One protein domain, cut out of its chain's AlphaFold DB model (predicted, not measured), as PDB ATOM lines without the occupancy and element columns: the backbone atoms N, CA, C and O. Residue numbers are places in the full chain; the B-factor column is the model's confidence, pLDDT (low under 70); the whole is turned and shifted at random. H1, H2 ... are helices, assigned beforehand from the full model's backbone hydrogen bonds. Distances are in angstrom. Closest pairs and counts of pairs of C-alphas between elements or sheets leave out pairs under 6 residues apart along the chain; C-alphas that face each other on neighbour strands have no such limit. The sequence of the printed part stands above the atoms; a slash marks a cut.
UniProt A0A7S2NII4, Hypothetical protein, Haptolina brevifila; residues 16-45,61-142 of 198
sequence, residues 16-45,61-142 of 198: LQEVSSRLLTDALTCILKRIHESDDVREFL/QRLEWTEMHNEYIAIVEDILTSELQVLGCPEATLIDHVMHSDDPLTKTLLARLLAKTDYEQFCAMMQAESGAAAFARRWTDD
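Overview. This is residues 16 to 45 and 61 to 142 of the 198 residues of the protein "Hypothetical protein" of Haptolina brevifila (UniProt A0A7S2NII4). Look for an elongated, mostly crossed packing of helices: H3, the longest helix, and the long helix H1 cross at a steep tilt, and H5 slants from H1 over to H3. H4 crosses H1 near one end of the whole, short H2 packs on H3, and H6 is an arm beyond H5 whose residues 134 to 140, with 141 and 142, stick out. The printed part has 112 residues with six named helices, H1 to H6 in order along the chain, and no named strand; the class is all helix. It is only just loose, close to compact, with a radius of gyration of the C-alphas of 16.0 A and spans of 55 by 34 by 25 A.

Arrangement. Start at H3, residues 63 to 87, the longest helix. With residues 76 to 87 alone it touches residues 27 to 35 of H1, residues 16 to 36, opposite ways at a steep tilt of 44 degrees; the closest C-alphas, Ile 31 and Glu 83, are 6.4 A apart. H2, residues 39 to 45, touches H3 at a shallow tilt of 23 degrees, opposite ways, closest at the C-alphas of Val 41 and Ile 75, 6.8 A apart. H5, residues 104 to 117, touches H3 with residue 116 alone, where the closest C-alphas, Ile 73 and Lys 116, are 5.3 A apart. H5 also touches H1, with C-alphas of Leu 32 and Leu 109 closest at 6.6 A. H4, residues 91 to 100, touches H1 about perpendicular at 73 degrees, closest at the C-alphas of Leu 24 and Leu 94, 7.1 A apart. H6, residues 119 to 140, touches H5 only at the corner, with C-alphas of Ala 115 and Phe 122 closest at 4.7 A. H1 and H6 are apart. Every O i to N i+4 pair is within hydrogen-bond range in H1, H2, H4, H5 and H6; in H3 it is 20 of 21.

Along the chain. Find C-alpha 63 at (-16.350, 6.947, -137.561); from there H3 runs 36.9 A to C-alpha 87. H1 begins at C-alpha 16, (12.964, 9.763, -98.239), and is 30.4 A long. H2 measures 9.8 A, H4 14.6 A and H5 19.6 A. H6 runs 31.1 A to C-alpha 140 at (7.804, 26.751, -146.149).

Size, cuts and confidence. The C-alphas farthest apart, Leu 16 and Asp 142, are 56.0 A from each other. Residues 46 to 60 are not printed, and C-alphas 45 and 61 stand 18.2 A apart across this cut. The links printed whole are tight. Look for low confidence at residues 133 to 142, where pLDDT is under 70; the mean of the printed part is 85.6.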
ATOM      1  N   LEU A  16      13.072  10.843 -97.250       83.50
ATOM      2  CA  LEU A  16      12.964   9.763 -98.239       83.50
ATOM      3  C   LEU A  16      11.780   9.981 -99.184       83.50
ATOM      4  O   LEU A  16      11.903   9.738-100.386       83.50
ATOM      5  N   GLN A  17      10.656  10.467 -98.656       84.69
ATOM      6  CA  GLN A  17       9.479  10.783 -99.455       84.69
ATOM      7  C   GLN A  17       9.760  11.918-100.448       84.69
ATOM      8  O   GLN A  17       9.387  11.816-101.618       84.69
ATOM      9  N   GLU A  18      10.475  12.960-100.023       85.31
ATOM     10  CA  GLU A  18      10.848  14.073-100.899       85.31
ATOM     11  C   GLU A  18      11.756  13.618-102.054       85.31
ATOM     12  O   GLU A  18      11.520  13.978-103.209       85.31
ATOM     13  N   VAL A  19      12.762  12.781-101.775       85.25
ATOM     14  CA  VAL A  19      13.650  12.234-102.816       85.25
ATOM     15  C   VAL A  19      12.872  11.352-103.794       85.25
ATOM     16  O   VAL A  19      13.044  11.488-105.003       85.25
ATOM     17  N   SER A  20      11.979  10.492-103.295       86.38
ATOM     18  CA  SER A  20      11.140   9.640-104.148       86.38
ATOM     19  C   SER A  20      10.232  10.461-105.068       86.38
ATOM     20  O   SER A  20      10.118  10.154-106.251       86.38
ATOM     21  N   SER A  21       9.611  11.520-104.542       86.25
ATOM     22  CA  SER A  21       8.733  12.417-105.304       86.25
ATOM     23  C   SER A  21       9.476  13.126-106.442       86.25
ATOM     24  O   SER A  21       8.983  13.201-107.571       86.25
ATOM     25  N   ARG A  22      10.702  13.592-106.180       86.88
ATOM     26  CA  ARG A  22      11.552  14.205-107.210       86.88
ATOM     27  C   ARG A  22      11.911  13.214-108.313       86.88
ATOM     28  O   ARG A  22      11.714  13.529-109.478       86.88
ATOM     29  N   LEU A  23      12.336  12.000-107.954       87.62
ATOM     30  CA  LEU A  23      12.672  10.960-108.934       87.62
ATOM     31  C   LEU A  23      11.479  10.594-109.829       87.62
ATOM     32  O   LEU A  23      11.646  10.434-111.035       87.62
ATOM     33  N   LEU A  24      10.273  10.504-109.262       87.88
ATOM     34  CA  LEU A  24       9.051  10.250-110.031       87.88
ATOM     35  C   LEU A  24       8.694  11.418-110.959       87.88
ATOM     36  O   LEU A  24       8.235  11.202-112.078       87.88
ATOM     37  N   THR A  25       8.943  12.651-110.527       87.75
ATOM     38  CA  THR A  25       8.706  13.854-111.339       87.75
ATOM     39  C   THR A  25       9.700  13.949-112.503       87.75
ATOM     40  O   THR A  25       9.309  14.259-113.633       87.75
ATOM     41  N   ASP A  26      10.967  13.607-112.267       86.94
ATOM     42  CA  ASP A  26      11.997  13.528-113.308       86.94
ATOM     43  C   ASP A  26      11.685  12.408-114.313       86.94
ATOM     44  O   ASP A  26      11.759  12.621-115.525       86.94
ATOM     45  N   ALA A  27      11.252  11.242-113.823       87.69
ATOM     46  CA  ALA A  27      10.779  10.129-114.645       87.69
ATOM     47  C   ALA A  27       9.600  10.534-115.545       87.69
ATOM     48  O   ALA A  27       9.641  10.315-116.755       87.69
ATOM     49  N   LEU A  28       8.578  11.186-114.983       85.88
ATOM     50  CA  LEU A  28       7.439  11.715-115.739       85.88
ATOM     51  C   LEU A  28       7.866  12.713-116.814       85.88
ATOM     52  O   LEU A  28       7.396  12.657-117.949       85.88
ATOM     53  N   THR A  29       8.783  13.613-116.465       85.81
ATOM     54  CA  THR A  29       9.319  14.602-117.401       85.81
ATOM     55  C   THR A  29      10.069  13.925-118.547       85.81
ATOM     56  O   THR A  29       9.944  14.344-119.697       85.81
ATOM     57  N   CYS A  30      10.817  12.858-118.255       88.19
ATOM     58  CA  CYS A  30      11.512  12.058-119.258       88.19
ATOM     59  C   CYS A  30      10.524  11.380-120.218       88.19
ATOM     60  O   CYS A  30      10.644  11.547-121.431       88.19
ATOM     61  N   ILE A  31       9.495  10.715-119.681       89.50
ATOM     62  CA  ILE A  31       8.434  10.070-120.470       89.50
ATOM     63  C   ILE A  31       7.729  11.091-121.373       89.50
ATOM     64  O   ILE A  31       7.517  10.835-122.556       89.50
ATOM     65  N   LEU A  32       7.402  12.279-120.853       85.19
ATOM     66  CA  LEU A  32       6.756  13.324-121.650       85.19
ATOM     67  C   LEU A  32       7.595  13.808-122.813       85.19
ATOM     68  O   LEU A  32       7.065  13.989-123.910       85.19
ATOM     69  N   LYS A  33       8.878  14.063-122.556       86.56
ATOM     70  CA  LYS A  33       9.809  14.462-123.606       86.56
ATOM     71  C   LYS A  33       9.884  13.372-124.659       86.56
ATOM     72  O   LYS A  33       9.750  13.675-125.832       86.56
ATOM     73  N   ARG A  34       9.950  12.109-124.236       90.50
ATOM     74  CA  ARG A  34       9.996  10.968-125.144       90.50
ATOM     75  C   ARG A  34       8.764  10.846-126.035       90.50
ATOM     76  O   ARG A  34       8.919  10.657-127.231       90.50
ATOM     77  N   ILE A  35       7.562  10.983-125.471       89.12
ATOM     78  CA  ILE A  35       6.312  10.972-126.246       89.12
ATOM     79  C   ILE A  35       6.275  12.164-127.210       89.12
ATOM     80  O   ILE A  35       5.836  12.024-128.345       89.12
ATOM     81  N   HIS A  36       6.738  13.339-126.777       85.38
ATOM     82  CA  HIS A  36       6.724  14.543-127.608       85.38
ATOM     83  C   HIS A  36       7.736  14.502-128.759       85.38
ATOM     84  O   HIS A  36       7.453  15.001-129.840       85.38
ATOM     85  N   GLU A  37       8.908  13.930-128.503       88.88
ATOM     86  CA  GLU A  37      10.008  13.783-129.457       88.88
ATOM     87  C   GLU A  37       9.911  12.472-130.253       88.88
ATOM     88  O   GLU A  37      10.799  12.174-131.048       88.88
ATOM     89  N   SER A  38       8.864  11.670-130.034       94.38
ATOM     90  CA  SER A  38       8.652  10.420-130.756       94.38
ATOM     91  C   SER A  38       8.330  10.708-132.219       94.38
ATOM     92  O   SER A  38       7.360  11.401-132.538       94.38
ATOM     93  N   ASP A  39       9.140  10.128-133.104       95.25
ATOM     94  CA  ASP A  39       8.908  10.172-134.544       95.25
ATOM     95  C   ASP A  39       7.577   9.509-134.912       95.25
ATOM     96  O   ASP A  39       6.840  10.079-135.707       95.25
ATOM     97  N   ASP A  40       7.221   8.395-134.265       95.62
ATOM     98  CA  ASP A  40       5.969   7.672-134.521       95.62
ATOM     99  C   ASP A  40       4.738   8.529-134.189       95.62
ATOM    100  O   ASP A  40       3.788   8.602-134.968       95.62
ATOM    101  N   VAL A  41       4.762   9.227-133.045       92.81
ATOM    102  CA  VAL A  41       3.678  10.145-132.660       92.81
ATOM    103  C   VAL A  41       3.589  11.294-133.654       92.81
ATOM    104  O   VAL A  41       2.498  11.637-134.100       92.81
ATOM    105  N   ARG A  42       4.723  11.892-134.022       92.62
ATOM    106  CA  ARG A  42       4.752  13.024-134.951       92.62
ATOM    107  C   ARG A  42       4.279  12.635-136.351       92.62
ATOM    108  O   ARG A  42       3.441  13.336-136.905       92.62
ATOM    109  N   GLU A  43       4.760  11.518-136.890       95.25
ATOM    110  CA  GLU A  43       4.339  10.991-138.192       95.25
ATOM    111  C   GLU A  43       2.835  10.700-138.203       95.25
ATOM    112  O   GLU A  43       2.138  11.075-139.147       95.25
ATOM    113  N   PHE A  44       2.311  10.118-137.121       95.62
ATOM    114  CA  PHE A  44       0.879   9.895-136.957       95.62
ATOM    115  C   PHE A  44       0.080  11.211-136.951       95.62
ATOM    116  O   PHE A  44      -0.908  11.348-137.676       95.62
ATOM    117  N   LEU A  45       0.504  12.205-136.160       92.69
ATOM    118  CA  LEU A  45      -0.167  13.508-136.098       92.69
ATOM    119  C   LEU A  45      -0.142  14.217-137.460       92.69
ATOM    120  O   LEU A  45      -1.172  14.731-137.900       92.69
ATOM    121  N   GLN A  61     -19.720  13.351-135.852       93.38
ATOM    122  CA  GLN A  61     -18.377  12.784-135.755       93.38
ATOM    123  C   GLN A  61     -18.184  11.710-136.824       93.38
ATOM    124  O   GLN A  61     -19.051  10.854-137.017       93.38
ATOM    125  N   ARG A  62     -17.033  11.720-137.500       94.69
ATOM    126  CA  ARG A  62     -16.684  10.671-138.463       94.69
ATOM    127  C   ARG A  62     -16.249   9.404-137.727       94.69
ATOM    128  O   ARG A  62     -15.477   9.474-136.781       94.69
ATOM    129  N   LEU A  63     -16.697   8.235-138.188       95.00
ATOM    130  CA  LEU A  63     -16.350   6.947-137.561       95.00
ATOM    131  C   LEU A  63     -14.839   6.657-137.605       95.00
ATOM    132  O   LEU A  63     -14.271   6.166-136.635       95.00
ATOM    133  N   GLU A  64     -14.188   7.032-138.705       96.19
ATOM    134  CA  GLU A  64     -12.737   6.930-138.915       96.19
ATOM    135  C   GLU A  64     -11.917   7.699-137.860       96.19
ATOM    136  O   GLU A  64     -10.801   7.302-137.534       96.19
ATOM    137  N   TRP A  65     -12.469   8.753-137.247       95.50
ATOM    138  CA  TRP A  65     -11.787   9.485-136.176       95.50
ATOM    139  C   TRP A  65     -11.625   8.652-134.904       95.50
ATOM    140  O   TRP A  65     -10.624   8.785-134.204       95.50
ATOM    141  N   THR A  66     -12.572   7.757-134.609       95.31
ATOM    142  CA  THR A  66     -12.450   6.826-133.479       95.31
ATOM    143  C   THR A  66     -11.372   5.774-133.734       95.31
ATOM    144  O   THR A  66     -10.654   5.392-132.814       95.31
ATOM    145  N   GLU A  67     -11.226   5.308-134.976       96.31
ATOM    146  CA  GLU A  67     -10.160   4.368-135.347       96.31
ATOM    147  C   GLU A  67      -8.781   5.019-135.191       96.31
ATOM    148  O   GLU A  67      -7.916   4.450-134.528       96.31
ATOM    149  N   MET A  68      -8.627   6.257-135.675       96.56
ATOM    150  CA  MET A  68      -7.410   7.052-135.474       96.56
ATOM    151  C   MET A  68      -7.119   7.306-133.988       96.56
ATOM    152  O   MET A  68      -5.974   7.203-133.557       96.56
ATOM    153  N   HIS A  69      -8.139   7.578-133.168       95.62
ATOM    154  CA  HIS A  69      -7.943   7.725-131.722       95.62
ATOM    155  C   HIS A  69      -7.373   6.450-131.091       95.62
ATOM    156  O   HIS A  69      -6.414   6.525-130.330       95.62
ATOM    157  N   ASN A  70      -7.895   5.275-131.452       95.62
ATOM    158  CA  ASN A  70      -7.384   3.999-130.945       95.62
ATOM    159  C   ASN A  70      -5.938   3.720-131.380       95.62
ATOM    160  O   ASN A  70      -5.162   3.166-130.603       95.62
ATOM    161  N   GLU A  71      -5.561   4.106-132.598       96.19
ATOM    162  CA  GLU A  71      -4.184   3.975-133.083       96.19
ATOM    163  C   GLU A  71      -3.228   4.902-132.322       96.19
ATOM    164  O   GLU A  71      -2.196   4.451-131.824       96.19
ATOM    165  N   TYR A  72      -3.623   6.162-132.111       93.88
ATOM    166  CA  TYR A  72      -2.884   7.098-131.265       93.88
ATOM    167  C   TYR A  72      -2.680   6.554-129.843       93.88
ATOM    168  O   TYR A  72      -1.575   6.615-129.301       93.88
ATOM    169  N   ILE A  73      -3.734   5.986-129.244       94.44
ATOM    170  CA  ILE A  73      -3.670   5.353-127.922       94.44
ATOM    171  C   ILE A  73      -2.605   4.256-127.905       94.44
ATOM    172  O   ILE A  73      -1.787   4.236-126.987       94.44
ATOM    173  N   ALA A  74      -2.592   3.380-128.911       95.62
ATOM    174  CA  ALA A  74      -1.652   2.268-128.981       95.62
ATOM    175  C   ALA A  74      -0.191   2.745-129.061       95.62
ATOM    176  O   ALA A  74       0.656   2.217-128.341       95.62
ATOM    177  N   ILE A  75       0.095   3.776-129.866       94.38
ATOM    178  CA  ILE A  75       1.444   4.361-129.983       94.38
ATOM    179  C   ILE A  75       1.900   4.926-128.632       94.38
ATOM    180  O   ILE A  75       2.995   4.631-128.152       94.38
ATOM    181  N   VAL A  76       1.047   5.716-127.976       92.00
ATOM    182  CA  VAL A  76       1.379   6.329-126.682       92.00
ATOM    183  C   VAL A  76       1.526   5.276-125.578       92.00
ATOM    184  O   VAL A  76       2.412   5.403-124.731       92.00
ATOM    185  N   GLU A  77       0.686   4.237-125.567       92.56
ATOM    186  CA  GLU A  77       0.781   3.124-124.615       92.56
ATOM    187  C   GLU A  77       2.080   2.338-124.754       92.56
ATOM    188  O   GLU A  77       2.670   1.974-123.733       92.56
ATOM    189  N   ASP A  78       2.538   2.097-125.981       94.94
ATOM    190  CA  ASP A  78       3.786   1.382-126.237       94.94
ATOM    191  C   ASP A  78       4.993   2.169-125.704       94.94
ATOM    192  O   ASP A  78       5.788   1.644-124.918       94.94
ATOM    193  N   ILE A  79       5.059   3.472-126.007       92.62
ATOM    194  CA  ILE A  79       6.108   4.369-125.496       92.62
ATOM    195  C   ILE A  79       6.074   4.417-123.965       92.62
ATOM    196  O   ILE A  79       7.108   4.261-123.313       92.62
ATOM    197  N   LEU A  80       4.889   4.600-123.372       91.56
ATOM    198  CA  LEU A  80       4.726   4.657-121.920       91.56
ATOM    199  C   LEU A  80       5.181   3.352-121.253       91.56
ATOM    200  O   LEU A  80       5.903   3.388-120.259       91.56
ATOM    201  N   THR A  81       4.777   2.206-121.802       93.19
ATOM    202  CA  THR A  81       5.119   0.882-121.266       93.19
ATOM    203  C   THR A  81       6.621   0.626-121.352       93.19
ATOM    204  O   THR A  81       7.221   0.184-120.370       93.19
ATOM    205  N   SER A  82       7.239   0.952-122.490       94.50
ATOM    206  CA  SER A  82       8.683   0.838-122.699       94.50
ATOM    207  C   SER A  82       9.467   1.682-121.688       94.50
ATOM    208  O   SER A  82      10.344   1.174-120.988       94.50
ATOM    209  N   GLU A  83       9.107   2.956-121.528       93.00
ATOM    210  CA  GLU A  83       9.822   3.861-120.624       93.00
ATOM    211  C   GLU A  83       9.608   3.493-119.145       93.00
ATOM    212  O   GLU A  83      10.557   3.494-118.358       93.00
ATOM    213  N   LEU A  84       8.395   3.084-118.749       91.62
ATOM    214  CA  LEU A  84       8.139   2.582-117.393       91.62
ATOM    215  C   LEU A  84       8.949   1.320-117.080       91.62
ATOM    216  O   LEU A  84       9.454   1.171-115.962       91.62
ATOM    217  N   GLN A  85       9.120   0.437-118.067       94.19
ATOM    218  CA  GLN A  85       9.953  -0.751-117.928       94.19
ATOM    219  C   GLN A  85      11.433  -0.388-117.743       94.19
ATOM    220  O   GLN A  85      12.087  -0.972-116.879       94.19
ATOM    221  N   VAL A  86      11.951   0.585-118.501       93.31
ATOM    222  CA  VAL A  86      13.333   1.086-118.366       93.31
ATOM    223  C   VAL A  86      13.568   1.697-116.984       93.31
ATOM    224  O   VAL A  86      14.606   1.461-116.365       93.31
ATOM    225  N   LEU A  87      12.589   2.438-116.470       90.12
ATOM    226  CA  LEU A  87      12.658   3.090-115.162       90.12
ATOM    227  C   LEU A  87      12.403   2.131-113.988       90.12
ATOM    228  O   LEU A  87      12.619   2.505-112.835       90.12
ATOM    229  N   GLY A  88      11.927   0.909-114.253       92.62
ATOM    230  CA  GLY A  88      11.528  -0.045-113.217       92.62
ATOM    231  C   GLY A  88      10.371   0.460-112.348       92.62
ATOM    232  O   GLY A  88      10.234   0.034-111.199       92.62
ATOM    233  N   CYS A  89       9.562   1.385-112.871       90.94
ATOM    234  CA  CYS A  89       8.458   2.004-112.149       90.94
ATOM    235  C   CYS A  89       7.143   1.319-112.544       90.94
ATOM    236  O   CYS A  89       6.801   1.298-113.727       90.94
ATOM    237  N   PRO A  90       6.380   0.751-111.595       91.06
ATOM    238  CA  PRO A  90       5.068   0.213-111.912       91.06
ATOM    239  C   PRO A  90       4.090   1.355-112.219       91.06
ATOM    240  O   PRO A  90       4.073   2.379-111.533       91.06
ATOM    241  N   GLU A  91       3.212   1.142-113.197       88.81
ATOM    242  CA  GLU A  91       2.207   2.122-113.638       88.81
ATOM    243  C   GLU A  91       1.363   2.677-112.475       88.81
ATOM    244  O   GLU A  91       1.109   3.877-112.397       88.81
ATOM    245  N   ALA A  92       0.997   1.826-111.511       90.31
ATOM    246  CA  ALA A  92       0.214   2.230-110.344       90.31
ATOM    247  C   ALA A  92       0.895   3.331-109.508       90.31
ATOM    248  O   ALA A  92       0.213   4.220-109.006       90.31
ATOM    249  N   THR A  93       2.225   3.299-109.376       90.44
ATOM    250  CA  THR A  93       2.982   4.325-108.639       90.44
ATOM    251  C   THR A  93       3.025   5.637-109.407       90.44
ATOM    252  O   THR A  93       2.943   6.704-108.801       90.44
ATOM    253  N   LEU A  94       3.101   5.568-110.738       87.06
ATOM    254  CA  LEU A  94       3.018   6.749-111.589       87.06
ATOM    255  C   LEU A  94       1.659   7.438-111.429       87.06
ATOM    256  O   LEU A  94       1.603   8.637-111.178       87.06
ATOM    257  N   ILE A  95       0.572   6.669-111.533       87.12
ATOM    258  CA  ILE A  95      -0.799   7.177-111.400       87.12
ATOM    259  C   ILE A  95      -1.006   7.798-110.018       87.12
ATOM    260  O   ILE A  95      -1.529   8.906-109.922       87.12
ATOM    261  N   ASP A  96      -0.566   7.119-108.957       89.81
ATOM    262  CA  ASP A  96      -0.678   7.630-107.591       89.81
ATOM    263  C   ASP A  96       0.059   8.966-107.427       89.81
ATOM    264  O   ASP A  96      -0.515   9.935-106.931       89.81
ATOM    265  N   HIS A  97       1.290   9.071-107.936       89.00
ATOM    266  CA  HIS A  97       2.054  10.322-107.901       89.00
ATOM    267  C   HIS A  97       1.370  11.444-108.687       89.00
ATOM    268  O   HIS A  97       1.258  12.565-108.196       89.00
ATOM    269  N   VAL A  98       0.858  11.144-109.880       87.50
ATOM    270  CA  VAL A  98       0.158  12.118-110.729       87.50
ATOM    271  C   VAL A  98      -1.116  12.644-110.058       87.50
ATOM    272  O   VAL A  98      -1.406  13.833-110.155       87.50
ATOM    273  N   MET A  99      -1.857  11.792-109.345       87.12
ATOM    274  CA  MET A  99      -3.084  12.180-108.633       87.12
ATOM    275  C   MET A  99      -2.837  13.082-107.420       87.12
ATOM    276  O   MET A  99      -3.720  13.856-107.051       87.12
ATOM    277  N   HIS A 100      -1.655  12.999-106.808       88.94
ATOM    278  CA  HIS A 100      -1.303  13.772-105.613       88.94
ATOM    279  C   HIS A 100      -0.361  14.951-105.897       88.94
ATOM    280  O   HIS A 100      -0.118  15.769-105.009       88.94
ATOM    281  N   SER A 101       0.179  15.049-107.112       86.38
ATOM    282  CA  SER A 101       1.087  16.118-107.510       86.38
ATOM    283  C   SER A 101       0.318  17.367-107.936       86.38
ATOM    284  O   SER A 101      -0.557  17.330-108.800       86.38
ATOM    285  N   ASP A 102       0.698  18.512-107.371       87.62
ATOM    286  CA  ASP A 102       0.178  19.819-107.778       87.62
ATOM    287  C   ASP A 102       0.991  20.488-108.894       87.62
ATOM    288  O   ASP A 102       0.647  21.587-109.351       87.62
ATOM    289  N   ASP A 103       2.049  19.821-109.347       84.94
ATOM    290  CA  ASP A 103       3.004  20.344-110.308       84.94
ATOM    291  C   ASP A 103       2.368  20.570-111.701       84.94
ATOM    292  O   ASP A 103       1.662  19.700-112.229       84.94
ATOM    293  N   PRO A 104       2.583  21.740-112.331       81.25
ATOM    294  CA  PRO A 104       2.010  22.054-113.637       81.25
ATOM    295  C   PRO A 104       2.466  21.113-114.758       81.25
ATOM    296  O   PRO A 104       1.657  20.825-115.638       81.25
ATOM    297  N   LEU A 105       3.701  20.595-114.735       77.00
ATOM    298  CA  LEU A 105       4.151  19.640-115.759       77.00
ATOM    299  C   LEU A 105       3.387  18.327-115.634       77.00
ATOM    300  O   LEU A 105       2.962  17.750-116.635       77.00
ATOM    301  N   THR A 106       3.142  17.899-114.397       79.88
ATOM    302  CA  THR A 106       2.325  16.719-114.110       79.88
ATOM    303  C   THR A 106       0.889  16.904-114.609       79.88
ATOM    304  O   THR A 106       0.310  15.981-115.178       79.88
ATOM    305  N   LYS A 107       0.334  18.117-114.503       81.06
ATOM    306  CA  LYS A 107      -0.981  18.468-115.073       81.06
ATOM    307  C   LYS A 107      -0.983  18.440-116.604       81.06
ATOM    308  O   LYS A 107      -1.954  17.974-117.193       81.06
ATOM    309  N   THR A 108       0.092  18.875-117.263       76.19
ATOM    310  CA  THR A 108       0.239  18.744-118.724       76.19
ATOM    311  C   THR A 108       0.348  17.280-119.153       76.19
ATOM    312  O   THR A 108      -0.264  16.893-120.150       76.19
ATOM    313  N   LEU A 109       1.066  16.448-118.391       74.88
ATOM    314  CA  LEU A 109       1.093  15.003-118.620       74.88
ATOM    315  C   LEU A 109      -0.284  14.390-118.457       74.88
ATOM    316  O   LEU A 109      -0.713  13.639-119.328       74.88
ATOM    317  N   LEU A 110      -0.988  14.750-117.386       80.06
ATOM    318  CA  LEU A 110      -2.352  14.307-117.176       80.06
ATOM    319  C   LEU A 110      -3.227  14.717-118.360       80.06
ATOM    320  O   LEU A 110      -3.959  13.881-118.846       80.06
ATOM    321  N   ALA A 111      -3.121  15.942-118.878       77.19
ATOM    322  CA  ALA A 111      -3.892  16.371-120.045       77.19
ATOM    323  C   ALA A 111      -3.588  15.528-121.301       77.19
ATOM    324  O   ALA A 111      -4.506  15.109-121.998       77.19
ATOM    325  N   ARG A 112      -2.317  15.199-121.572       73.38
ATOM    326  CA  ARG A 112      -1.955  14.327-122.709       73.38
ATOM    327  C   ARG A 112      -2.387  12.874-122.514       73.38
ATOM    328  O   ARG A 112      -2.875  12.253-123.453       73.38
ATOM    329  N   LEU A 113      -2.253  12.335-121.305       81.12
ATOM    330  CA  LEU A 113      -2.788  11.016-120.960       81.12
ATOM    331  C   LEU A 113      -4.319  11.020-120.910       81.12
ATOM    332  O   LEU A 113      -4.943   9.999-121.161       81.12
ATOM    333  N   LEU A 114      -4.947  12.158-120.629       76.69
ATOM    334  CA  LEU A 114      -6.388  12.310-120.719       76.69
ATOM    335  C   LEU A 114      -6.818  12.318-122.174       76.69
ATOM    336  O   LEU A 114      -7.790  11.645-122.460       76.69
ATOM    337  N   ALA A 115      -6.078  12.937-123.098       76.06
ATOM    338  CA  ALA A 115      -6.355  12.824-124.532       76.06
ATOM    339  C   ALA A 115      -6.319  11.365-125.035       76.06
ATOM    340  O   ALA A 115      -7.041  11.012-125.962       76.06
ATOM    341  N   LYS A 116      -5.560  10.469-124.388       81.75
ATOM    342  CA  LYS A 116      -5.653   9.016-124.627       81.75
ATOM    343  C   LYS A 116      -7.028   8.458-124.209       81.75
ATOM    344  O   LYS A 116      -7.574   7.600-124.882       81.75
ATOM    345  N   THR A 117      -7.611   8.930-123.112       82.50
ATOM    346  CA  THR A 117      -8.905   8.430-122.597       82.50
ATOM    347  C   THR A 117     -10.130   9.216-123.070       82.50
ATOM    348  O   THR A 117     -11.248   8.711-123.013       82.50
ATOM    349  N   ASP A 118      -9.927  10.453-123.511       91.75
ATOM    350  CA  ASP A 118     -10.936  11.455-123.818       91.75
ATOM    351  C   ASP A 118     -10.827  11.823-125.297       91.75
ATOM    352  O   ASP A 118      -9.914  12.522-125.745       91.75
ATOM    353  N   TYR A 119     -11.797  11.316-126.046       92.62
ATOM    354  CA  TYR A 119     -11.909  11.510-127.479       92.62
ATOM    355  C   TYR A 119     -12.047  12.991-127.871       92.62
ATOM    356  O   TYR A 119     -11.506  13.401-128.900       92.62
ATOM    357  N   GLU A 120     -12.717  13.826-127.067       91.44
ATOM    358  CA  GLU A 120     -12.891  15.248-127.394       91.44
ATOM    359  C   GLU A 120     -11.563  16.004-127.290       91.44
ATOM    360  O   GLU A 120     -11.244  16.823-128.156       91.44
ATOM    361  N   GLN A 121     -10.755  15.694-126.271       89.88
ATOM    362  CA  GLN A 121      -9.417  16.270-126.123       89.88
ATOM    363  C   GLN A 121      -8.474  15.826-127.240       89.88
ATOM    364  O   GLN A 121      -7.713  16.648-127.752       89.88
ATOM    365  N   PHE A 122      -8.551  14.558-127.655       93.12
ATOM    366  CA  PHE A 122      -7.824  14.071-128.826       93.12
ATOM    367  C   PHE A 122      -8.197  14.862-130.085       93.12
ATOM    368  O   PHE A 122      -7.317  15.394-130.758       93.12
ATOM    369  N   CYS A 123      -9.491  15.028-130.369       93.62
ATOM    370  CA  CYS A 123      -9.934  15.775-131.545       93.62
ATOM    371  C   CYS A 123      -9.511  17.251-131.499       93.62
ATOM    372  O   CYS A 123      -9.075  17.799-132.510       93.62
ATOM    373  N   ALA A 124      -9.594  17.893-130.329       89.50
ATOM    374  CA  ALA A 124      -9.144  19.272-130.145       89.50
ATOM    375  C   ALA A 124      -7.632  19.424-130.382       89.50
ATOM    376  O   ALA A 124      -7.198  20.394-131.004       89.50
ATOM    377  N   MET A 125      -6.834  18.454-129.926       89.06
ATOM    378  CA  MET A 125      -5.396  18.396-130.193       89.06
ATOM    379  C   MET A 125      -5.117  18.233-131.694       89.06
ATOM    380  O   MET A 125      -4.360  19.021-132.251       89.06
ATOM    381  N   MET A 126      -5.778  17.286-132.365       93.12
ATOM    382  CA  MET A 126      -5.628  17.070-133.812       93.12
ATOM    383  C   MET A 126      -6.014  18.308-134.628       93.12
ATOM    384  O   MET A 126      -5.329  18.661-135.586       93.12
ATOM    385  N   GLN A 127      -7.079  19.007-134.228       92.44
ATOM    386  CA  GLN A 127      -7.493  20.253-134.866       92.44
ATOM    387  C   GLN A 127      -6.454  21.366-134.668       92.44
ATOM    388  O   GLN A 127      -6.142  22.083-135.623       92.44
ATOM    389  N   ALA A 128      -5.892  21.503-133.462       87.62
ATOM    390  CA  ALA A 128      -4.836  22.474-133.188       87.62
ATOM    391  C   ALA A 128      -3.589  22.210-134.048       87.62
ATOM    392  O   ALA A 128      -3.060  23.147-134.650       87.62
ATOM    393  N   GLU A 129      -3.183  20.944-134.176       88.12
ATOM    394  CA  GLU A 129      -2.070  20.536-135.039       88.12
ATOM    395  C   GLU A 129      -2.378  20.772-136.521       88.12
ATOM    396  O   GLU A 129      -1.534  21.292-137.241       88.12
ATOM    397  N   SER A 130      -3.611  20.526-136.980       88.75
ATOM    398  CA  SER A 130      -4.003  20.803-138.372       88.75
ATOM    399  C   SER A 130      -3.872  22.291-138.730       88.75
ATOM    400  O   SER A 130      -3.399  22.647-139.810       88.75
ATOM    401  N   GLY A 131      -4.229  23.180-137.794       79.88
ATOM    402  CA  GLY A 131      -4.102  24.626-137.962       79.88
ATOM    403  C   GLY A 131      -2.653  25.107-137.882       79.88
ATOM    404  O   GLY A 131      -2.251  25.985-138.651       79.88
ATOM    405  N   ALA A 132      -1.857  24.520-136.984       72.69
ATOM    406  CA  ALA A 132      -0.437  24.822-136.838       72.69
ATOM    407  C   ALA A 132       0.379  24.333-138.044       72.69
ATOM    408  O   ALA A 132       1.195  25.090-138.569       72.69
ATOM    409  N   ALA A 133       0.113  23.123-138.539       63.91
ATOM    410  CA  ALA A 133       0.733  22.559-139.732       63.91
ATOM    411  C   ALA A 133       0.355  23.350-140.990       63.91
ATOM    412  O   ALA A 133       1.223  23.652-141.808       63.91
ATOM    413  N   ALA A 134      -0.909  23.768-141.126       60.69
ATOM    414  CA  ALA A 134      -1.333  24.644-142.217       60.69
ATOM    415  C   ALA A 134      -0.613  26.001-142.178       60.69
ATOM    416  O   ALA A 134      -0.241  26.539-143.223       60.69
ATOM    417  N   PHE A 135      -0.379  26.549-140.981       47.53
ATOM    418  CA  PHE A 135       0.434  27.748-140.822       47.53
ATOM    419  C   PHE A 135       1.896  27.468-141.191       47.53
ATOM    420  O   PHE A 135       2.418  28.144-142.064       47.53
ATOM    421  N   ALA A 136       2.543  26.453-140.618       56.22
ATOM    422  CA  ALA A 136       3.944  26.131-140.889       56.22
ATOM    423  C   ALA A 136       4.213  25.843-142.380       56.22
ATOM    424  O   ALA A 136       5.144  26.415-142.942       56.22
ATOM    425  N   ARG A 137       3.358  25.049-143.045       56.59
ATOM    426  CA  ARG A 137       3.477  24.749-144.484       56.59
ATOM    427  C   ARG A 137       3.353  25.993-145.355       56.59
ATOM    428  O   ARG A 137       4.110  26.155-146.307       56.59
ATOM    429  N   ARG A 138       2.456  26.913-144.985       44.88
ATOM    430  CA  ARG A 138       2.302  28.199-145.676       44.88
ATOM    431  C   ARG A 138       3.582  29.040-145.655       44.88
ATOM    432  O   ARG A 138       3.775  29.818-146.574       44.88
ATOM    433  N   TRP A 139       4.439  28.891-144.645       48.09
ATOM    434  CA  TRP A 139       5.722  29.601-144.571       48.09
ATOM    435  C   TRP A 139       6.879  28.854-145.243       48.09
ATOM    436  O   TRP A 139       7.902  29.471-145.515       48.09
ATOM    437  N   THR A 140       6.751  27.549-145.497       52.16
ATOM    438  CA  THR A 140       7.804  26.751-146.149       52.16
ATOM    439  C   THR A 140       7.649  26.629-147.665       52.16
ATOM    440  O   THR A 140       8.634  26.317-148.326       52.16
ATOM    441  N   ASP A 141       6.449  26.857-148.212       49.78
ATOM    442  CA  ASP A 141       6.202  26.905-149.668       49.78
ATOM    443  C   ASP A 141       6.408  28.306-150.278       49.78
ATOM    444  O   ASP A 141       6.445  28.441-151.503       49.78
ATOM    445  N   ASP A 142       6.570  29.347-149.452       45.28
ATOM    446  CA  ASP A 142       7.136  30.620-149.902       45.28
ATOM    447  C   ASP A 142       8.636  30.391-150.146       45.28
ATOM    448  O   ASP A 142       9.408  30.136-149.218       45.28
TER     449      ASP A 142